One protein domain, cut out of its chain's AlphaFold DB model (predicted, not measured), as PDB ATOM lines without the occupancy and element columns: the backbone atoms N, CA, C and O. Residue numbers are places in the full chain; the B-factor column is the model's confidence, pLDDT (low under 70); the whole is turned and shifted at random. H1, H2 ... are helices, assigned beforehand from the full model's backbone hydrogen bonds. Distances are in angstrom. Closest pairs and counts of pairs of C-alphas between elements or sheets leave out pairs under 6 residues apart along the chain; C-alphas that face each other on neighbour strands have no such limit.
ATOM      1  N   VAL A  28     157.529 112.557 176.145       75.19
ATOM      2  CA  VAL A  28     156.387 111.796 175.606       75.19
ATOM      3  C   VAL A  28     155.137 112.670 175.501       75.19
ATOM      4  O   VAL A  28     154.521 112.728 174.442       75.19
ATOM      5  N   LEU A  29     154.785 113.403 176.559       78.38
ATOM      6  CA  LEU A  29     153.636 114.311 176.527       78.38
ATOM      7  C   LEU A  29     153.850 115.439 175.510       78.38
ATOM      8  O   LEU A  29     152.924 115.803 174.791       78.38
ATOM      9  N   GLN A  30     155.076 115.956 175.392       82.62
ATOM     10  CA  GLN A  30     155.409 116.963 174.387       82.62
ATOM     11  C   GLN A  30     155.264 116.430 172.950       82.62
ATOM     12  O   GLN A  30     154.800 117.171 172.083       82.62
ATOM     13  N   LEU A  31     155.599 115.158 172.707       80.69
ATOM     14  CA  LEU A  31     155.388 114.484 171.425       80.69
ATOM     15  C   LEU A  31     153.894 114.319 171.098       80.69
ATOM     16  O   LEU A  31     153.473 114.592 169.976       80.69
ATOM     17  N   PHE A  32     153.077 113.913 172.073       82.12
ATOM     18  CA  PHE A  32     151.629 113.808 171.868       82.12
ATOM     19  C   PHE A  32     150.984 115.172 171.606       82.12
ATOM     20  O   PHE A  32     150.167 115.281 170.697       82.12
ATOM     21  N   LEU A  33     151.403 116.224 172.315       83.38
ATOM     22  CA  LEU A  33     150.917 117.590 172.090       83.38
ATOM     23  C   LEU A  33     151.228 118.109 170.683       83.38
ATOM     24  O   LEU A  33     150.376 118.735 170.053       83.38
ATOM     25  N   ILE A  34     152.444 117.877 170.174       83.06
ATOM     26  CA  ILE A  34     152.800 118.329 168.821       83.06
ATOM     27  C   ILE A  34     152.041 117.535 167.755       83.06
ATOM     28  O   ILE A  34     151.537 118.126 166.803       83.06
ATOM     29  N   LEU A  35     151.897 116.221 167.942       82.38
ATOM     30  CA  LEU A  35     151.143 115.369 167.030       82.38
ATOM     31  C   LEU A  35     149.660 115.768 167.000       82.38
ATOM     32  O   LEU A  35     149.101 115.954 165.920       82.38
ATOM     33  N   ASN A  36     149.044 115.975 168.168       87.25
ATOM     34  CA  ASN A  36     147.645 116.379 168.263       87.25
ATOM     35  C   ASN A  36     147.421 117.777 167.666       87.25
ATOM     36  O   ASN A  36     146.456 117.988 166.938       87.25
ATOM     37  N   LYS A  37     148.356 118.717 167.857       88.12
ATOM     38  CA  LYS A  37     148.305 120.029 167.193       88.12
ATOM     39  C   LYS A  37     148.219 119.886 165.670       88.12
ATOM     40  O   LYS A  37     147.364 120.515 165.053       88.12
ATOM     41  N   TRP A  38     149.097 119.091 165.058       85.06
ATOM     42  CA  TRP A  38     149.084 118.876 163.607       85.06
ATOM     43  C   TRP A  38     147.817 118.156 163.143       85.06
ATOM     44  O   TRP A  38     147.195 118.575 162.167       85.06
ATOM     45  N   TYR A  39     147.398 117.128 163.880       86.75
ATOM     46  CA  TYR A  39     146.167 116.396 163.609       86.75
ATOM     47  C   TYR A  39     144.926 117.297 163.662       86.75
ATOM     48  O   TYR A  39     144.071 117.234 162.786       86.75
ATOM     49  N   THR A  40     144.862 118.193 164.647       88.62
ATOM     50  CA  THR A  40     143.769 119.156 164.818       88.62
ATOM     51  C   THR A  40     143.613 120.029 163.570       88.62
ATOM     52  O   THR A  40     142.507 120.176 163.059       88.62
ATOM     53  N   TRP A  41     144.708 120.555 163.008       88.69
ATOM     54  CA  TRP A  41     144.645 121.333 161.763       88.69
ATOM     55  C   TRP A  41     144.077 120.528 160.589       88.69
ATOM     56  O   TRP A  41     143.241 121.044 159.847       88.69
ATOM     57  N   LEU A  42     144.484 119.264 160.445       85.94
ATOM     58  CA  LEU A  42     143.949 118.374 159.411       85.94
ATOM     59  C   LEU A  42     142.462 118.089 159.601       85.94
ATOM     60  O   LEU A  42     141.706 118.133 158.631       85.94
ATOM     61  N   PHE A  43     142.053 117.824 160.841       88.81
ATOM     62  CA  PHE A  43     140.660 117.608 161.209       88.81
ATOM     63  C   PHE A  43     139.798 118.796 160.770       88.81
ATOM     64  O   PHE A  43     138.835 118.605 160.036       88.81
ATOM     65  N   PHE A  44     140.199 120.028 161.102       90.06
ATOM     66  CA  PHE A  44     139.446 121.226 160.721       90.06
ATOM     67  C   PHE A  44     139.362 121.446 159.212       90.06
ATOM     68  O   PHE A  44     138.282 121.736 158.702       90.06
ATOM     69  N   VAL A  45     140.469 121.296 158.481       88.81
ATOM     70  CA  VAL A  45     140.464 121.442 157.013       88.81
ATOM     71  C   VAL A  45     139.541 120.407 156.365       88.81
ATOM     72  O   VAL A  45     138.786 120.726 155.443       88.81
ATOM     73  N   THR A  46     139.579 119.175 156.869       86.56
ATOM     74  CA  THR A  46     138.768 118.077 156.342       86.56
ATOM     75  C   THR A  46     137.285 118.276 156.655       86.56
ATOM     76  O   THR A  46     136.472 118.209 155.739       86.56
ATOM     77  N   GLU A  47     136.927 118.612 157.896       88.88
ATOM     78  CA  GLU A  47     135.539 118.892 158.298       88.88
ATOM     79  C   GLU A  47     134.932 120.063 157.517       88.88
ATOM     80  O   GLU A  47     133.805 119.974 157.040       88.88
ATOM     81  N   ILE A  48     135.690 121.144 157.295       89.62
ATOM     82  CA  ILE A  48     135.228 122.265 156.461       89.62
ATOM     83  C   ILE A  48     134.931 121.789 155.034       89.62
ATOM     84  O   ILE A  48     133.898 122.143 154.464       89.62
ATOM     85  N   SER A  49     135.813 120.965 154.463       87.50
ATOM     86  CA  SER A  49     135.628 120.411 153.116       87.50
ATOM     87  C   SER A  49     134.375 119.535 153.041       87.50
ATOM     88  O   SER A  49     133.590 119.643 152.097       87.50
ATOM     89  N   VAL A  50     134.138 118.718 154.070       86.56
ATOM     90  CA  VAL A  50     132.942 117.881 154.172       86.56
ATOM     91  C   VAL A  50     131.675 118.721 154.346       86.56
ATOM     92  O   VAL A  50     130.666 118.426 153.708       86.56
ATOM     93  N   PHE A  51     131.705 119.799 155.133       86.62
ATOM     94  CA  PHE A  51     130.555 120.695 155.264       86.62
ATOM     95  C   PHE A  51     130.200 121.397 153.952       86.62
ATOM     96  O   PHE A  51     129.015 121.519 153.642       86.62
ATOM     97  N   ILE A  52     131.193 121.801 153.154       87.38
ATOM     98  CA  ILE A  52     130.955 122.346 151.810       87.38
ATOM     99  C   ILE A  52     130.301 121.281 150.923       87.38
ATOM    100  O   ILE A  52     129.275 121.554 150.305       87.38
ATOM    101  N   TYR A  53     130.837 120.056 150.906       86.62
ATOM    102  CA  TYR A  53     130.257 118.949 150.140       86.62
ATOM    103  C   TYR A  53     128.806 118.660 150.547       86.62
ATOM    104  O   TYR A  53     127.922 118.557 149.696       86.62
ATOM    105  N   LYS A  54     128.533 118.601 151.855       84.88
ATOM    106  CA  LYS A  54     127.179 118.413 152.383       84.88
ATOM    107  C   LYS A  54     126.253 119.543 151.967       84.88
ATOM    108  O   LYS A  54     125.149 119.246 151.546       84.88
ATOM    109  N   GLY A  55     126.693 120.798 152.041       85.06
ATOM    110  CA  GLY A  55     125.881 121.951 151.649       85.06
ATOM    111  C   GLY A  55     125.537 122.002 150.157       85.06
ATOM    112  O   GLY A  55     124.520 122.588 149.797       85.06
ATOM    113  N   LEU A  56     126.362 121.393 149.297       85.81
ATOM    114  CA  LEU A  56     126.136 121.345 147.850       85.81
ATOM    115  C   LEU A  56     125.279 120.145 147.425       85.81
ATOM    116  O   LEU A  56     124.374 120.304 146.610       85.81
ATOM    117  N   THR A  57     125.567 118.954 147.959       81.69
ATOM    118  CA  THR A  57     124.969 117.693 147.485       81.69
ATOM    119  C   THR A  57     123.721 117.295 148.268       81.69
ATOM    120  O   THR A  57     122.746 116.809 147.699       81.69
ATOM    121  N   LEU A  58     123.736 117.482 149.589       72.38
ATOM    122  CA  LEU A  58     122.631 117.117 150.470       72.38
ATOM    123  C   LEU A  58     121.858 118.402 150.778       72.38
ATOM    124  O   LEU A  58     122.427 119.356 151.290       72.38
ATOM    125  N   LEU A  59     120.559 118.452 150.477       72.19
ATOM    126  CA  LEU A  59     119.692 119.601 150.786       72.19
ATOM    127  C   LEU A  59     119.528 119.764 152.313       72.19
ATOM    128  O   LEU A  59     118.498 119.427 152.896       72.19
ATOM    129  N   TYR A  60     120.582 120.232 152.976       68.50
ATOM    130  CA  TYR A  60     120.670 120.386 154.417       68.50
ATOM    131  C   TYR A  60     119.880 121.621 154.845       68.50
ATOM    132  O   TYR A  60     119.952 122.678 154.215       68.50
ATOM    133  N   SER A  61     119.136 121.519 155.948       82.62
ATOM    134  CA  SER A  61     118.491 122.700 156.525       82.62
ATOM    135  C   SER A  61     119.559 123.672 157.026       82.62
ATOM    136  O   SER A  61     120.415 123.301 157.833       82.62
ATOM    137  N   TRP A  62     119.479 124.931 156.588       83.00
ATOM    138  CA  TRP A  62     120.419 125.994 156.962       83.00
ATOM    139  C   TRP A  62     120.616 126.125 158.477       83.00
ATOM    140  O   TRP A  62     121.720 126.405 158.932       83.00
ATOM    141  N   GLN A  63     119.567 125.888 159.268       86.94
ATOM    142  CA  GLN A  63     119.618 126.022 160.727       86.94
ATOM    143  C   GLN A  63     120.573 125.010 161.373       86.94
ATOM    144  O   GLN A  63     121.347 125.376 162.252       86.94
ATOM    145  N   THR A  64     120.549 123.758 160.912       85.12
ATOM    146  CA  THR A  64     121.407 122.688 161.441       85.12
ATOM    147  C   THR A  64     122.851 122.852 160.964       85.12
ATOM    148  O   THR A  64     123.783 122.646 161.733       85.12
ATOM    149  N   LEU A  65     123.053 123.306 159.721       85.50
ATOM    150  CA  LEU A  65     124.397 123.561 159.197       85.50
ATOM    151  C   LEU A  65     125.108 124.658 160.000       85.50
ATOM    152  O   LEU A  65     126.267 124.504 160.375       85.50
ATOM    153  N   ILE A  66     124.404 125.752 160.312       89.12
ATOM    154  CA  ILE A  66     124.975 126.854 161.094       89.12
ATOM    155  C   ILE A  66     125.359 126.384 162.502       89.12
ATOM    156  O   ILE A  66     126.438 126.740 162.972       89.12
ATOM    157  N   SER A  67     124.524 125.579 163.173       89.06
ATOM    158  CA  SER A  67     124.864 125.070 164.509       89.06
ATOM    159  C   SER A  67     126.099 124.171 164.497       89.06
ATOM    160  O   SER A  67     126.942 124.302 165.384       89.06
ATOM    161  N   ASP A  68     126.242 123.315 163.482       89.88
ATOM    162  CA  ASP A  68     127.379 122.397 163.361       89.88
ATOM    163  C   ASP A  68     128.685 123.167 163.081       89.88
ATOM    164  O   ASP A  68     129.710 122.922 163.722       89.88
ATOM    165  N   VAL A  69     128.638 124.183 162.210       90.75
ATOM    166  CA  VAL A  69     129.786 125.062 161.923       90.75
ATOM    167  C   VAL A  69     130.171 125.913 163.137       90.75
ATOM    168  O   VAL A  69     131.356 126.077 163.427       90.75
ATOM    169  N   LEU A  70     129.196 126.445 163.882       93.38
ATOM    170  CA  LEU A  70     129.469 127.195 165.112       93.38
ATOM    171  C   LEU A  70     130.150 126.319 166.164       93.38
ATOM    172  O   LEU A  70     131.103 126.761 166.808       93.38
ATOM    173  N   LEU A  71     129.691 125.075 166.317       92.50
ATOM    174  CA  LEU A  71     130.325 124.121 167.216       92.50
ATOM    175  C   LEU A  71     131.750 123.783 166.761       92.50
ATOM    176  O   LEU A  71     132.640 123.676 167.604       92.50
ATOM    177  N   LEU A  72     131.987 123.682 165.448       93.00
ATOM    178  CA  LEU A  72     133.316 123.439 164.889       93.00
ATOM    179  C   LEU A  72     134.261 124.599 165.252       93.00
ATOM    180  O   LEU A  72     135.336 124.382 165.805       93.00
ATOM    181  N   ILE A  73     133.840 125.848 165.043       93.50
ATOM    182  CA  ILE A  73     134.640 127.030 165.409       93.50
ATOM    183  C   ILE A  73     134.918 127.068 166.919       93.50
ATOM    184  O   ILE A  73     136.042 127.354 167.336       93.50
ATOM    185  N   LEU A  74     133.919 126.754 167.750       94.56
ATOM    186  CA  LEU A  74     134.092 126.691 169.200       94.56
ATOM    187  C   LEU A  74     135.119 125.622 169.598       94.56
ATOM    188  O   LEU A  74     135.991 125.888 170.426       94.56
ATOM    189  N   LEU A  75     135.048 124.439 168.984       94.19
ATOM    190  CA  LEU A  75     135.999 123.355 169.208       94.19
ATOM    191  C   LEU A  75     137.427 123.779 168.840       94.19
ATOM    192  O   LEU A  75     138.349 123.497 169.603       94.19
ATOM    193  N   LEU A  76     137.614 124.516 167.737       93.75
ATOM    194  CA  LEU A  76     138.932 125.011 167.319       93.75
ATOM    195  C   LEU A  76     139.546 125.918 168.381       93.75
ATOM    196  O   LEU A  76     140.705 125.753 168.762       93.75
ATOM    197  N   ILE A  77     138.759 126.875 168.869       94.44
ATOM    198  CA  ILE A  77     139.199 127.824 169.890       94.44
ATOM    199  C   ILE A  77     139.609 127.066 171.159       94.44
ATOM    200  O   ILE A  77     140.691 127.304 171.704       94.44
ATOM    201  N   MET A  78     138.780 126.118 171.596       93.88
ATOM    202  CA  MET A  78     139.041 125.305 172.784       93.88
ATOM    203  C   MET A  78     140.307 124.452 172.634       93.88
ATOM    204  O   MET A  78     141.147 124.473 173.533       93.88
ATOM    205  N   GLU A  79     140.500 123.774 171.499       92.94
ATOM    206  CA  GLU A  79     141.701 122.975 171.217       92.94
ATOM    207  C   GLU A  79     142.982 123.819 171.204       92.94
ATOM    208  O   GLU A  79     144.008 123.422 171.762       92.94
ATOM    209  N   VAL A  80     142.941 125.022 170.622       91.38
ATOM    210  CA  VAL A  80     144.102 125.924 170.602       91.38
ATOM    211  C   VAL A  80     144.474 126.361 172.020       91.38
ATOM    212  O   VAL A  80     145.639 126.243 172.412       91.38
ATOM    213  N   PHE A  81     143.503 126.821 172.816       92.00
ATOM    214  CA  PHE A  81     143.761 127.221 174.202       92.00
ATOM    215  C   PHE A  81     144.265 126.052 175.046       92.00
ATOM    216  O   PHE A  81     145.241 126.198 175.786       92.00
ATOM    217  N   ARG A  82     143.644 124.883 174.898       92.44
ATOM    218  CA  ARG A  82     144.029 123.652 175.585       92.44
ATOM    219  C   ARG A  82     145.480 123.274 175.295       92.44
ATOM    220  O   ARG A  82     146.243 123.075 176.237       92.44
ATOM    221  N   ASN A  83     145.880 123.253 174.023       88.25
ATOM    222  CA  ASN A  83     147.242 122.910 173.605       88.25
ATOM    223  C   ASN A  83     148.289 123.901 174.139       88.25
ATOM    224  O   ASN A  83     149.375 123.496 174.561       88.25
ATOM    225  N   ILE A  84     147.968 125.200 174.172       88.44
ATOM    226  CA  ILE A  84     148.856 126.224 174.747       88.44
ATOM    227  C   ILE A  84     149.017 126.006 176.256       88.44
ATOM    228  O   ILE A  84     150.140 126.016 176.762       88.44
ATOM    229  N   LEU A  85     147.915 125.779 176.976       88.00
ATOM    230  CA  LEU A  85     147.934 125.557 178.423       88.00
ATOM    231  C   LEU A  85     148.653 124.260 178.799       88.00
ATOM    232  O   LEU A  85     149.461 124.274 179.722       88.00
ATOM    233  N   ALA A  86     148.428 123.172 178.062       86.88
ATOM    234  CA  ALA A  86     149.096 121.895 178.292       86.88
ATOM    235  C   ALA A  86     150.613 121.997 178.053       86.88
ATOM    236  O   ALA A  86     151.412 121.535 178.872       86.88
ATOM    237  N   ARG A  87     151.032 122.687 176.982       84.31
ATOM    238  CA  ARG A  87     152.453 122.949 176.706       84.31
ATOM    239  C   ARG A  87     153.090 123.813 177.793       84.31
ATOM    240  O   ARG A  87     154.170 123.482 178.279       84.31
ATOM    241  N   ASN A  88     152.428 124.899 178.186       83.69
ATOM    242  CA  ASN A  88     152.930 125.796 179.225       83.69
ATOM    243  C   ASN A  88     152.975 125.102 180.595       83.69
ATOM    244  O   ASN A  88     153.951 125.263 181.320       83.69
ATOM    245  N   GLY A  89     151.982 124.272 180.921       82.06
ATOM    246  CA  GLY A  89     151.944 123.495 182.159       82.06
ATOM    247  C   GLY A  89     153.078 122.477 182.267       82.06
ATOM    248  O   GLY A  89     153.695 122.368 183.324       82.06
ATOM    249  N   ASN A  90     153.424 121.804 181.165       81.31
ATOM    250  CA  ASN A  90     154.553 120.871 181.119       81.31
ATOM    251  C   ASN A  90     155.922 121.576 181.218       81.31
ATOM    252  O   ASN A  90     156.867 121.005 181.754       81.31
ATOM    253  N   LEU A  91     156.052 122.802 180.698       76.38
ATOM    254  CA  LEU A  91     157.304 123.572 180.756       76.38
ATOM    255  C   LEU A  91     157.518 124.272 182.101       76.38
ATOM    256  O   LEU A  91     158.652 124.407 182.546       76.38
ATOM    257  N   MET A  92     156.437 124.733 182.732       72.81
ATOM    258  CA  MET A  92     156.481 125.471 183.997       72.81
ATOM    259  C   MET A  92     156.313 124.570 185.228       72.81
ATOM    260  O   MET A  92     156.257 125.090 186.339       72.81
ATOM    261  N   GLU A  93     156.167 123.251 185.035       73.31
ATOM    262  CA  GLU A  93     155.846 122.263 186.084       73.31
ATOM    263  C   GLU A  93     154.702 122.716 187.011       73.31
ATOM    264  O   GLU A  93     154.675 122.437 188.210       73.31
ATOM    265  N   SER A  94     153.746 123.470 186.463       77.12
ATOM    266  CA  SER A  94     152.723 124.141 187.255       77.12
ATOM    267  C   SER A  94     151.401 123.393 187.171       77.12
ATOM    268  O   SER A  94     150.761 123.315 186.117       77.12
ATOM    269  N   PHE A  95     150.973 122.882 188.327       79.38
ATOM    270  CA  PHE A  95     149.739 122.117 188.495       79.38
ATOM    271  C   PHE A  95     148.506 122.857 187.958       79.38
ATOM    272  O   PHE A  95     147.660 122.244 187.313       79.38
ATOM    273  N   ALA A  96     148.416 124.174 188.172       83.31
ATOM    274  CA  ALA A  96     147.254 124.963 187.769       83.31
ATOM    275  C   ALA A  96     147.036 124.952 186.246       83.31
ATOM    276  O   ALA A  96     145.921 124.718 185.784       83.31
ATOM    277  N   TYR A  97     148.097 125.144 185.454       85.12
ATOM    278  CA  TYR A  97     147.995 125.144 183.991       85.12
ATOM    279  C   TYR A  97     147.618 123.763 183.446       85.12
ATOM    280  O   TYR A  97     146.777 123.663 182.551       85.12
ATOM    281  N   VAL A  98     148.185 122.696 184.023       84.56
ATOM    282  CA  VAL A  98     147.853 121.320 183.631       84.56
ATOM    283  C   VAL A  98     146.406 120.986 183.990       84.56
ATOM    284  O   VAL A  98     145.677 120.501 183.128       84.56
ATOM    285  N   ALA A  99     145.941 121.329 185.192       87.00
ATOM    286  CA  ALA A  99     144.563 121.080 185.615       87.00
ATOM    287  C   ALA A  99     143.533 121.773 184.704       87.00
ATOM    288  O   ALA A  99     142.567 121.143 184.271       87.00
ATOM    289  N   VAL A 100     143.762 123.044 184.343       91.00
ATOM    290  CA  VAL A 100     142.880 123.764 183.407       91.00
ATOM    291  C   VAL A 100     142.923 123.127 182.015       91.00
ATOM    292  O   VAL A 100     141.880 122.985 181.379       91.00
ATOM    293  N   SER A 101     144.095 122.680 181.549       91.44
ATOM    294  CA  SER A 101     144.207 121.984 180.260       91.44
ATOM    295  C   SER A 101     143.458 120.644 180.235       91.44
ATOM    296  O   SER A 101     142.823 120.325 179.231       91.44
ATOM    297  N   VAL A 102     143.453 119.888 181.342       91.75
ATOM    298  CA  VAL A 102     142.682 118.639 181.482       91.75
ATOM    299  C   VAL A 102     141.186 118.928 181.450       91.75
ATOM    300  O   VAL A 102     140.450 118.255 180.733       91.75
ATOM    301  N   PHE A 103     140.731 119.958 182.169       93.94
ATOM    302  CA  PHE A 103     139.327 120.369 182.153       93.94
ATOM    303  C   PHE A 103     138.865 120.759 180.740       93.94
ATOM    304  O   PHE A 103     137.848 120.254 180.261       93.94
ATOM    305  N   LEU A 104     139.650 121.582 180.033       92.75
ATOM    306  CA  LEU A 104     139.391 121.909 178.626       92.75
ATOM    307  C   LEU A 104     139.427 120.666 177.727       92.75
ATOM    308  O   LEU A 104     138.642 120.577 176.789       92.75
ATOM    309  N   GLY A 105     140.305 119.701 178.004       92.38
ATOM    310  CA  GLY A 105     140.376 118.453 177.244       92.38
ATOM    311  C   GLY A 105     139.158 117.562 177.420       92.38
ATOM    312  O   GLY A 105     138.684 117.006 176.436       92.38
ATOM    313  N   ILE A 106     138.580 117.489 178.620       93.44
ATOM    314  CA  ILE A 106     137.304 116.791 178.830       93.44
ATOM    315  C   ILE A 106     136.192 117.476 178.026       93.44
ATOM    316  O   ILE A 106     135.407 116.796 177.366       93.44
ATOM    317  N   ALA A 107     136.150 118.813 178.017       94.31
ATOM    318  CA  ALA A 107     135.186 119.559 177.209       94.31
ATOM    319  C   ALA A 107     135.360 119.299 175.697       94.31
ATOM    320  O   ALA A 107     134.373 119.079 174.998       94.31
ATOM    321  N   CYS A 108     136.599 119.252 175.200       93.62
ATOM    322  CA  CYS A 108     136.888 118.918 173.800       93.62
ATOM    323  C   CYS A 108     136.515 117.461 173.474       93.62
ATOM    324  O   CYS A 108     135.924 117.201 172.431       93.62
ATOM    325  N   LEU A 109     136.770 116.513 174.383       93.81
ATOM    326  CA  LEU A 109     136.394 115.104 174.214       93.81
ATOM    327  C   LEU A 109     134.873 114.941 174.092       93.81
ATOM    328  O   LEU A 109     134.400 114.195 173.236       93.81
ATOM    329  N   LEU A 110     134.106 115.683 174.895       93.06
ATOM    330  CA  LEU A 110     132.646 115.726 174.783       93.06
ATOM    331  C   LEU A 110     132.185 116.334 173.453       93.06
ATOM    332  O   LEU A 110     131.235 115.831 172.859       93.06
ATOM    333  N   ALA A 111     132.857 117.374 172.961       92.75
ATOM    334  CA  ALA A 111     132.550 117.969 171.663       92.75
ATOM    335  C   ALA A 111     132.836 117.005 170.494       92.75
ATOM    336  O   ALA A 111     131.996 116.861 169.610       92.75
ATOM    337  N   TYR A 112     133.952 116.267 170.509       92.50
ATOM    338  CA  TYR A 112     134.205 115.215 169.514       92.50
ATOM    339  C   TYR A 112     133.168 114.088 169.589       92.50
ATOM    340  O   TYR A 112     132.684 113.621 168.560       92.50
ATOM    341  N   ALA A 113     132.772 113.676 170.797       91.62
ATOM    342  CA  ALA A 113     131.697 112.701 170.974       91.62
ATOM    343  C   ALA A 113     130.348 113.229 170.454       91.62
ATOM    344  O   ALA A 113     129.551 112.456 169.918       91.62
ATOM    345  N   TYR A 114     130.104 114.540 170.562       90.75
ATOM    346  CA  TYR A 114     128.939 115.175 169.961       90.75
ATOM    347  C   TYR A 114     128.972 115.050 168.435       90.75
ATOM    348  O   TYR A 114     128.005 114.548 167.863       90.75
ATOM    349  N   PHE A 115     130.085 115.417 167.788       87.38
ATOM    350  CA  PHE A 115     130.247 115.259 166.338       87.38
ATOM    351  C   PHE A 115     130.089 113.801 165.892       87.38
ATOM    352  O   PHE A 115     129.491 113.540 164.856       87.38
ATOM    353  N   PHE A 116     130.531 112.838 166.704       86.38
ATOM    354  CA  PHE A 116     130.364 111.416 166.406       86.38
ATOM    355  C   PHE A 116     128.902 110.938 166.465       86.38
ATOM    356  O   PHE A 116     128.493 110.088 165.676       86.38
ATOM    357  N   TYR A 117     128.110 111.429 167.427       83.94
ATOM    358  CA  TYR A 117     126.787 110.863 167.723       83.94
ATOM    359  C   TYR A 117     125.605 111.662 167.159       83.94
ATOM    360  O   TYR A 117     124.598 111.066 166.773       83.94
ATOM    361  N   PHE A 118     125.696 112.995 167.143       81.94
ATOM    362  CA  PHE A 118     124.575 113.895 166.827       81.94
ATOM    363  C   PHE A 118     124.511 114.327 165.362       81.94
ATOM    364  O   PHE A 118     123.613 115.072 164.979       81.94
ATOM    365  N   GLN A 119     125.423 113.840 164.530       75.50
ATOM    366  CA  GLN A 119     125.460 114.216 163.132       75.50
ATOM    367  C   GLN A 119     124.299 113.579 162.350       75.50
ATOM    368  O   GLN A 119     124.091 112.366 162.377       75.50
ATOM    369  N   THR A 120     123.522 114.406 161.646       67.31
ATOM    370  CA  THR A 120     122.310 113.971 160.925       67.31
ATOM    371  C   THR A 120     122.605 113.173 159.655       67.31
ATOM    372  O   THR A 120     121.820 112.304 159.285       67.31
ATOM    373  N   TYR A 121     123.740 113.440 159.009       69.38
ATOM    374  CA  TYR A 121     124.215 112.714 157.832       69.38
ATOM    375  C   TYR A 121     125.667 112.344 158.069       69.38
ATOM    376  O   TYR A 121     126.522 113.225 158.116       69.38
ATOM    377  N   VAL A 122     125.922 111.054 158.256       73.12
ATOM    378  CA  VAL A 122     127.244 110.552 158.616       73.12
ATOM    379  C   VAL A 122     127.930 110.033 157.360       73.12
ATOM    380  O   VAL A 122     127.485 109.043 156.777       73.12
ATOM    381  N   ILE A 123     129.003 110.694 156.933       80.50
ATOM    382  CA  ILE A 123     129.846 110.213 155.836       80.50
ATOM    383  C   ILE A 123     130.911 109.276 156.420       80.50
ATOM    384  O   ILE A 123     131.416 109.496 157.521       80.50
ATOM    385  N   LYS A 124     131.276 108.215 155.684       82.19
ATOM    386  CA  LYS A 124     132.271 107.215 156.132       82.19
ATOM    387  C   LYS A 124     133.594 107.868 156.562       82.19
ATOM    388  O   LYS A 124     134.181 107.467 157.563       82.19
ATOM    389  N   LEU A 125     134.027 108.901 155.837       79.81
ATOM    390  CA  LEU A 125     135.247 109.654 156.121       79.81
ATOM    391  C   LEU A 125     135.216 110.355 157.495       79.81
ATOM    392  O   LEU A 125     136.218 110.341 158.208       79.81
ATOM    393  N   GLU A 126     134.072 110.914 157.895       85.19
ATOM    394  CA  GLU A 126     133.928 111.642 159.166       85.19
ATOM    395  C   GLU A 126     134.037 110.702 160.367       85.19
ATOM    396  O   GLU A 126     134.703 111.013 161.351       85.19
ATOM    397  N   ILE A 127     133.464 109.498 160.269       85.00
ATOM    398  CA  ILE A 127     133.595 108.474 161.316       85.00
ATOM    399  C   ILE A 127     135.073 108.167 161.567       85.00
ATOM    400  O   ILE A 127     135.511 108.116 162.718       85.00
ATOM    401  N   VAL A 128     135.849 107.975 160.496       85.81
ATOM    402  CA  VAL A 128     137.271 107.638 160.601       85.81
ATOM    403  C   VAL A 128     138.038 108.788 161.253       85.81
ATOM    404  O   VAL A 128     138.730 108.561 162.247       85.81
ATOM    405  N   ILE A 129     137.872 110.024 160.775       87.56
ATOM    406  CA  ILE A 129     138.624 111.169 161.304       87.56
ATOM    407  C   ILE A 129     138.212 111.524 162.745       87.56
ATOM    408  O   ILE A 129     139.064 111.811 163.584       87.56
ATOM    409  N   ILE A 130     136.932 111.417 163.106       90.88
ATOM    410  CA  ILE A 130     136.482 111.671 164.481       90.88
ATOM    411  C   ILE A 130     136.964 110.558 165.424       90.88
ATOM    412  O   ILE A 130     137.374 110.838 166.550       90.88
ATOM    413  N   SER A 131     136.986 109.296 164.976       88.69
ATOM    414  CA  SER A 131     137.467 108.178 165.803       88.69
ATOM    415  C   SER A 131     138.952 108.305 166.161       88.69
ATOM    416  O   SER A 131     139.340 108.100 167.313       88.69
ATOM    417  N   ILE A 132     139.778 108.716 165.196       89.12
ATOM    418  CA  ILE A 132     141.208 108.951 165.407       89.12
ATOM    419  C   ILE A 132     141.412 110.185 166.302       89.12
ATOM    420  O   ILE A 132     142.248 110.144 167.206       89.12
ATOM    421  N   ALA A 133     140.605 111.240 166.125       90.31
ATOM    422  CA  ALA A 133     140.620 112.420 166.994       90.31
ATOM    423  C   ALA A 133     140.359 112.043 168.461       90.31
ATOM    424  O   ALA A 133     141.119 112.432 169.350       90.31
ATOM    425  N   LEU A 134     139.321 111.230 168.700       90.94
ATOM    426  CA  LEU A 134     138.947 110.728 170.024       90.94
ATOM    427  C   LEU A 134     140.065 109.906 170.673       90.94
ATOM    428  O   LEU A 134     140.311 110.036 171.873       90.94
ATOM    429  N   LEU A 135     140.768 109.089 169.891       90.06
ATOM    430  CA  LEU A 135     141.904 108.318 170.387       90.06
ATOM    431  C   LEU A 135     143.064 109.232 170.802       90.06
ATOM    432  O   LEU A 135     143.621 109.053 171.889       90.06
ATOM    433  N   PHE A 136     143.414 110.227 169.982       88.88
ATOM    434  CA  PHE A 136     144.501 111.152 170.307       88.88
ATOM    435  C   PHE A 136     144.212 111.978 171.553       88.88
ATOM    436  O   PHE A 136     145.066 112.051 172.440       88.88
ATOM    437  N   ILE A 137     143.008 112.539 171.669       91.06
ATOM    438  CA  ILE A 137     142.648 113.326 172.848       91.06
ATOM    439  C   ILE A 137     142.560 112.467 174.114       91.06
ATOM    440  O   ILE A 137     142.982 112.917 175.178       91.06
ATOM    441  N   ALA A 138     142.091 111.217 174.021       90.69
ATOM    442  CA  ALA A 138     142.060 110.301 175.161       90.69
ATOM    443  C   ALA A 138     143.471 109.954 175.661       90.69
ATOM    444  O   ALA A 138     143.721 109.983 176.869       90.69
ATOM    445  N   LEU A 139     144.408 109.672 174.746       88.31
ATOM    446  CA  LEU A 139     145.808 109.426 175.100       88.31
ATOM    447  C   LEU A 139     146.454 110.668 175.716       88.31
ATOM    448  O   LEU A 139     147.110 110.568 176.752       88.31
ATOM    449  N   GLU A 140     146.246 111.843 175.123       88.75
ATOM    450  CA  GLU A 140     146.820 113.082 175.642       88.75
ATOM    451  C   GLU A 140     146.282 113.419 177.041       88.75
ATOM    452  O   GLU A 140     147.056 113.763 177.936       88.75
ATOM    453  N   LEU A 141     144.975 113.242 177.266       90.75
ATOM    454  CA  LEU A 141     144.359 113.381 178.585       90.75
ATOM    455  C   LEU A 141     144.945 112.394 179.595       90.75
ATOM    456  O   LEU A 141     145.267 112.799 180.712       90.75
ATOM    457  N   ALA A 142     145.133 111.128 179.213       90.06
ATOM    458  CA  ALA A 142     145.730 110.126 180.088       90.06
ATOM    459  C   ALA A 142     147.148 110.535 180.519       90.06
ATOM    460  O   ALA A 142     147.452 110.545 181.714       90.06
ATOM    461  N   PHE A 143     148.000 110.954 179.576       86.19
ATOM    462  CA  PHE A 143     149.344 111.437 179.902       86.19
ATOM    463  C   PHE A 143     149.314 112.728 180.728       86.19
ATOM    464  O   PHE A 143     150.096 112.859 181.670       86.19
ATOM    465  N   SER A 144     148.395 113.649 180.440       86.69
ATOM    466  CA  SER A 144     148.235 114.891 181.202       86.69
ATOM    467  C   SER A 144     147.859 114.614 182.663       86.69
ATOM    468  O   SER A 144     148.506 115.126 183.580       86.69
ATOM    469  N   VAL A 145     146.922 113.693 182.917       87.69
ATOM    470  CA  VAL A 145     146.566 113.246 184.277       87.69
ATOM    471  C   VAL A 145     147.749 112.577 184.976       87.69
ATOM    472  O   VAL A 145     148.009 112.853 186.146       87.69
ATOM    473  N   VAL A 146     148.514 111.742 184.271       85.06
ATOM    474  CA  VAL A 146     149.723 111.122 184.832       85.06
ATOM    475  C   VAL A 146     150.752 112.183 185.240       85.06
ATOM    476  O   VAL A 146     151.301 112.104 186.341       85.06
ATOM    477  N   THR A 147     150.977 113.212 184.415       78.31
ATOM    478  CA  THR A 147     151.861 114.328 184.794       78.31
ATOM    479  C   THR A 147     151.321 115.123 185.977       78.31
ATOM    480  O   THR A 147     152.081 115.476 186.876       78.31
ATOM    481  N   MET A 148     150.003 115.314 186.048       82.12
ATOM    482  CA  MET A 148     149.345 115.965 187.176       82.12
ATOM    483  C   MET A 148     149.568 115.193 188.489       82.12
ATOM    484  O   MET A 148     149.945 115.790 189.496       82.12
ATOM    485  N   ILE A 149     149.401 113.864 188.481       82.06
ATOM    486  CA  ILE A 149     149.656 112.998 189.648       82.06
ATOM    487  C   ILE A 149     151.138 113.044 190.049       82.06
ATOM    488  O   ILE A 149     151.457 113.083 191.239       82.06
ATOM    489  N   ALA A 150     152.051 113.071 189.073       77.00
ATOM    490  CA  ALA A 150     153.484 113.177 189.333       77.00
ATOM    491  C   ALA A 150     153.860 114.496 190.033       77.00
ATOM    492  O   ALA A 150     154.736 114.484 190.897       77.00
ATOM    493  N   PHE A 151     153.179 115.608 189.727       73.44
ATOM    494  CA  PHE A 151     153.400 116.885 190.418       73.44
ATOM    495  C   PHE A 151     152.911 116.882 191.870       73.44
ATOM    496  O   PHE A 151     153.547 117.494 192.726       73.44
ATOM    497  N   LEU A 152     151.823 116.168 192.171       75.75
ATOM    498  CA  LEU A 152     151.324 116.032 193.545       75.75
ATOM    499  C   LEU A 152     152.260 115.178 194.417       75.75
ATOM    500  O   LEU A 152     152.408 115.431 195.612       75.75
ATOM    501  N   ASN A 153     152.944 114.202 193.817       72.81
ATOM    502  CA  ASN A 153     153.823 113.266 194.512       72.81
ATOM    503  C   ASN A 153     155.306 113.589 194.259       72.81
ATOM    504  O   ASN A 153     155.985 112.906 193.490       72.81
ATOM    505  N   ARG A 154     155.840 114.598 194.967       56.53
ATOM    506  CA  ARG A 154     157.228 115.104 194.832       56.53
ATOM    507  C   ARG A 154     158.323 114.017 194.915       56.53
ATOM    508  O   ARG A 154     159.377 114.177 194.305       56.53
ATOM    509  N   SER A 155     158.069 112.894 195.601       56.97
ATOM    510  CA  SER A 155     158.994 111.744 195.704       56.97
ATOM    511  C   SER A 155     158.949 110.754 194.520       56.97
ATOM    512  O   SER A 155     159.913 110.016 194.323       56.97
ATOM    513  N   TYR A 156     157.885 110.729 193.702       54.16
ATOM    514  CA  TYR A 156     157.729 109.801 192.560       54.16
ATOM    515  C   TYR A 156     158.301 110.338 191.240       54.16
ATOM    516  O   TYR A 156     158.536 109.568 190.302       54.16
ATOM    517  N   GLN A 157     158.550 111.648 191.166       59.62
ATOM    518  CA  GLN A 157     158.903 112.329 189.923       59.62
ATOM    519  C   GLN A 157     160.184 111.764 189.283       59.62
ATOM    520  O   GLN A 157     160.237 111.579 188.073       59.62
ATOM    521  N   ASN A 158     161.195 111.407 190.086       52.78
ATOM    522  CA  ASN A 158     162.488 110.931 189.576       52.78
ATOM    523  C   ASN A 158     162.471 109.463 189.103       52.78
ATOM    524  O   ASN A 158     163.251 109.107 188.224       52.78
ATOM    525  N   TYR A 159     161.585 108.613 189.635       57.88
ATOM    526  CA  TYR A 159     161.492 107.197 189.240       57.88
ATOM    527  C   TYR A 159     160.595 106.997 188.020       57.88
ATOM    528  O   TYR A 159     160.948 106.245 187.113       57.88
ATOM    529  N   PHE A 160     159.459 107.698 187.966       64.19
ATOM    530  CA  PHE A 160     158.515 107.570 186.859       64.19
ATOM    531  C   PHE A 160     159.098 108.115 185.551       64.19
ATOM    532  O   PHE A 160     159.139 107.402 184.548       64.19
ATOM    533  N   PHE A 161     159.639 109.341 185.578       60.09
ATOM    534  CA  PHE A 161     160.298 109.921 184.407       60.09
ATOM    535  C   PHE A 161     161.493 109.076 183.968       60.09
ATOM    536  O   PHE A 161     161.632 108.816 182.786       60.09
ATOM    537  N   SER A 162     162.329 108.587 184.892       53.59
ATOM    538  CA  SER A 162     163.502 107.773 184.538       53.59
ATOM    539  C   SER A 162     163.118 106.457 183.846       53.59
ATOM    540  O   SER A 162     163.738 106.088 182.850       53.59
ATOM    541  N   THR A 163     162.062 105.780 184.302       61.69
ATOM    542  CA  THR A 163     161.584 104.527 183.689       61.69
ATOM    543  C   THR A 163     160.913 104.755 182.333       61.69
ATOM    544  O   THR A 163     161.153 103.996 181.396       61.69
ATOM    545  N   VAL A 164     160.104 105.810 182.193       60.41
ATOM    546  CA  VAL A 164     159.415 106.117 180.929       60.41
ATOM    547  C   VAL A 164     160.376 106.721 179.892       60.41
ATOM    548  O   VAL A 164     160.264 106.414 178.710       60.41
ATOM    549  N   ILE A 165     161.354 107.532 180.310       55.56
ATOM    550  CA  ILE A 165     162.252 108.280 179.408       55.56
ATOM    551  C   ILE A 165     163.442 107.457 178.929       55.56
ATOM    552  O   ILE A 165     163.890 107.672 177.808       55.56
ATOM    553  N   LYS A 166     163.948 106.489 179.706       55.41
ATOM    554  CA  LYS A 166     165.109 105.681 179.276       55.41
ATOM    555  C   LYS A 166     164.890 104.927 177.962       55.41
ATOM    556  O   LYS A 166     165.864 104.594 177.298       55.41
ATOM    557  N   ASN A 167     163.638 104.698 177.578       58.56
ATOM    558  CA  ASN A 167     163.292 104.012 176.336       58.56
ATOM    559  C   ASN A 167     163.126 104.947 175.130       58.56
ATOM    560  O   ASN A 167     162.953 104.454 174.019       58.56
ATOM    561  N   PHE A 168     163.174 106.272 175.313       56.41
ATOM    562  CA  PHE A 168     162.884 107.222 174.241       56.41
ATOM    563  C   PHE A 168     164.062 108.167 173.973       56.41
ATOM    564  O   PHE A 168     164.427 108.963 174.841       56.41
ATOM    565  N   PRO A 169     164.661 108.123 172.767       53.31
ATOM    566  CA  PRO A 169     165.727 109.042 172.401       53.31
ATOM    567  C   PRO A 169     165.174 110.469 172.317       53.31
ATOM    568  O   PRO A 169     164.225 110.741 171.580       53.31
ATOM    569  N   SER A 170     165.782 111.388 173.069       50.31
ATOM    570  CA  SER A 170     165.458 112.814 173.017       50.31
ATOM    571  C   SER A 170     165.890 113.378 171.660       50.31
ATOM    572  O   SER A 170     167.084 113.543 171.405       50.31
ATOM    573  N   ARG A 171     164.930 113.622 170.758       55.59
ATOM    574  CA  ARG A 171     165.181 114.314 169.482       55.59
ATOM    575  C   ARG A 171     164.947 115.812 169.612       55.59
ATOM    576  O   ARG A 171     164.127 116.258 170.414       55.59
ATOM    577  N   LYS A 172     165.670 116.580 168.795       53.50
ATOM    578  CA  LYS A 172     165.519 118.034 168.703       53.50
ATOM    579  C   LYS A 172     164.132 118.386 168.163       53.50
ATOM    580  O   LYS A 172     163.550 117.646 167.377       53.50
ATOM    581  N   THR A 173     163.622 119.546 168.567       55.84
ATOM    582  CA  THR A 173     162.302 120.054 168.164       55.84
ATOM    583  C   THR A 173     162.146 120.241 166.648       55.84
ATOM    584  O   THR A 173     161.035 120.191 166.144       55.84
ATOM    585  N   GLU A 174     163.246 120.395 165.912       61.06
ATOM    586  CA  GLU A 174     163.237 120.488 164.444       61.06
ATOM    587  C   GLU A 174     162.792 119.173 163.784       61.06
ATOM    588  O   GLU A 174     162.058 119.186 162.800       61.06
ATOM    589  N   ASP A 175     163.148 118.025 164.369       62.12
ATOM    590  CA  ASP A 175     162.768 116.720 163.826       62.12
ATOM    591  C   ASP A 175     161.269 116.435 164.012       62.12
ATOM    592  O   ASP A 175     160.670 115.721 163.210       62.12
ATOM    593  N   VAL A 176     160.637 116.973 165.062       62.44
ATOM    594  CA  VAL A 176     159.217 116.687 165.349       62.44
ATOM    595  C   VAL A 176     158.257 117.498 164.480       62.44
ATOM    596  O   VAL A 176     157.164 117.014 164.185       62.44
ATOM    597  N   ASP A 177     158.664 118.679 164.009       68.38
ATOM    598  CA  ASP A 177     157.898 119.434 163.012       68.38
ATOM    599  C   ASP A 177     157.910 118.712 161.656       68.38
ATOM    600  O   ASP A 177     156.879 118.632 160.985       68.38
ATOM    601  N   VAL A 178     159.037 118.083 161.299       69.69
ATOM    602  CA  VAL A 178     159.140 117.208 160.120       69.69
ATOM    603  C   VAL A 178     158.252 115.973 160.271       69.69
ATOM    604  O   VAL A 178     157.558 115.609 159.326       69.69
ATOM    605  N   VAL A 179     158.211 115.343 161.450       69.50
ATOM    606  CA  VAL A 179     157.309 114.202 161.708       69.50
ATOM    607  C   VAL A 179     155.842 114.608 161.556       69.50
ATOM    608  O   VAL A 179     155.081 113.877 160.928       69.50
ATOM    609  N   GLY A 180     155.451 115.776 162.072       69.56
ATOM    610  CA  GLY A 180     154.107 116.324 161.873       69.56
ATOM    611  C   GLY A 180     153.778 116.558 160.398       69.56
ATOM    612  O   GLY A 180     152.717 116.148 159.931       69.56
ATOM    613  N   ALA A 181     154.716 117.128 159.637       69.31
ATOM    614  CA  ALA A 181     154.568 117.311 158.197       69.31
ATOM    615  C   ALA A 181     154.459 115.972 157.445       69.31
ATOM    616  O   ALA A 181     153.573 115.809 156.611       69.31
ATOM    617  N   ILE A 182     155.298 114.981 157.761       76.62
ATOM    618  CA  ILE A 182     155.213 113.630 157.180       76.62
ATOM    619  C   ILE A 182     153.857 112.997 157.501       76.62
ATOM    620  O   ILE A 182     153.227 112.419 156.620       76.62
ATOM    621  N   PHE A 183     153.380 113.135 158.739       72.38
ATOM    622  CA  PHE A 183     152.071 112.635 159.143       72.38
ATOM    623  C   PHE A 183     150.943 113.290 158.335       72.38
ATOM    624  O   PHE A 183     150.056 112.588 157.864       72.38
ATOM    625  N   ILE A 184     151.017 114.602 158.082       69.94
ATOM    626  CA  ILE A 184     150.103 115.304 157.168       69.94
ATOM    627  C   ILE A 184     150.146 114.716 155.765       69.94
ATOM    628  O   ILE A 184     149.091 114.431 155.208       69.94
ATOM    629  N   PHE A 185     151.331 114.515 155.188       70.81
ATOM    630  CA  PHE A 185     151.450 113.953 153.842       70.81
ATOM    631  C   PHE A 185     150.869 112.534 153.757       70.81
ATOM    632  O   PHE A 185     150.151 112.222 152.809       70.81
ATOM    633  N   LEU A 186     151.116 111.693 154.766       72.44
ATOM    634  CA  LEU A 186     150.584 110.328 154.834       72.44
ATOM    635  C   LEU A 186     149.068 110.297 155.053       72.44
ATOM    636  O   LEU A 186     148.376 109.480 154.443       72.44
ATOM    637  N   PHE A 187     148.542 111.191 155.891       70.38
ATOM    638  CA  PHE A 187     147.113 111.284 156.178       70.38
ATOM    639  C   PHE A 187     146.346 111.880 154.993       70.38
ATOM    640  O   PHE A 187     145.329 111.331 154.595       70.38
ATOM    641  N   CYS A 188     146.885 112.926 154.359       65.75
ATOM    642  CA  CYS A 188     146.370 113.495 153.112       65.75
ATOM    643  C   CYS A 188     146.341 112.445 151.989       65.75
ATOM    644  O   CYS A 188     145.351 112.329 151.275       65.75
ATOM    645  N   GLY A 189     147.387 111.619 151.870       63.88
ATOM    646  CA  GLY A 189     147.431 110.535 150.885       63.88
ATOM    647  C   GLY A 189     146.391 109.435 151.128       63.88
ATOM    648  O   GLY A 189     145.759 108.967 150.184       63.88
ATOM    649  N   SER A 190     146.184 109.030 152.384       65.50
ATOM    650  CA  SER A 190     145.243 107.952 152.726       65.50
ATOM    651  C   SER A 190     143.776 108.403 152.743       65.50
ATOM    652  O   SER A 190     142.911 107.621 152.345       65.50
ATOM    653  N   THR A 191     143.473 109.658 153.091       61.78
ATOM    654  CA  THR A 191     142.117 110.212 152.930       61.78
ATOM    655  C   THR A 191     141.751 110.407 151.461       61.78
ATOM    656  O   THR A 191     140.622 110.099 151.088       61.78
ATOM    657  N   LEU A 192     142.694 110.820 150.605       62.16
ATOM    658  CA  LEU A 192     142.462 110.939 149.161       62.16
ATOM    659  C   LEU A 192     142.174 109.573 148.511       62.16
ATOM    660  O   LEU A 192     141.261 109.461 147.700       62.16
ATOM    661  N   GLN A 193     142.894 108.521 148.913       63.12
ATOM    662  CA  GLN A 193     142.651 107.145 148.453       63.12
ATOM    663  C   GLN A 193     141.275 106.611 148.881       63.12
ATOM    664  O   GLN A 193     140.584 105.995 148.078       63.12
TER     665      GLN A 193
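Overview. This is residues 28 to 193 of the 259 residues of the protein "Transmembrane protein" of Trichinella sp. T8 (UniProt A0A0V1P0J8). Four long helices, H1 to H4, run side by side along the longest axis as an up-and-down bundle, each against the one before it, in a ring in which H4 comes back to H1. A fifth long helix, H6, packs on the outside of H1, and the short H5 turns the corner at the end of the bundle where H4 ends. The printed part has 166 residues with six named helices, H1 to H6 in chain order, and no named strand; the class is all helix. The whole is compact, with a radius of gyration of the C-alphas of 17.8 A, and its outline is elongated, 60 by 31 by 20 A.

Arrangement. H1, residues 28 to 57, and H2, residues 62 to 91, form a helical hairpin at a shallow tilt of 10 degrees; their closest C-alphas, of Leu 33 and Asn 83, are 6.6 A apart. H2 and H3, residues 95 to 117, form a second hairpin at 27 degrees, the C-alphas of Gly 89 and Tyr 97 coming closest at 4.7 A. H3 and H4, residues 124 to 152, form a third at 20 degrees, closest at the C-alphas of Val 102 and Leu 141, 6.2 A. H4 also touches H1, opposite ways at 27 degrees, with the C-alphas of Phe 32 and Glu 140 closest at 6.2 A. H1 and H3 are apart. H4 and H5, residues 157 to 165, only just touch, with 3 pairs of C-alphas within 8 A, and only at the corner by their link; the closest C-alphas, of Ala 150 and Gln 157, are 5.5 A apart. H6, residues 173 to 193, touches H1 with residues 176 to 184 alone, the same way at a shallow tilt of 30 degrees; the closest C-alphas, of Trp 38 and Gly 180, are 5.9 A apart. H6 is apart from H2, H3 and H5. Each O i to N i+4 pair is within hydrogen-bond range in H1, H2, H3, H4 and H5; in H6 15 of 17 are.

Along the chain. H1 begins at C-alpha 28 (156.387, 111.796, 175.606) and is 42.6 A long. H2 measures 44.0 A, H3 32.9 A and H4 42.9 A, ending at C-alpha 152 (151.324, 116.032, 193.545). H5 is 11.8 A long. H6, 30.7 A, ends at C-alpha 193 (142.651, 107.145, 148.453).

Size, cuts and confidence. The C-alphas farthest apart, of Leu 59 and Ser 155, are 60.2 A from each other. The printed part has no cut and no long link. The mean pLDDT of the printed part is 80.2; residues under 70 include 154 to 181 and 188 to 193.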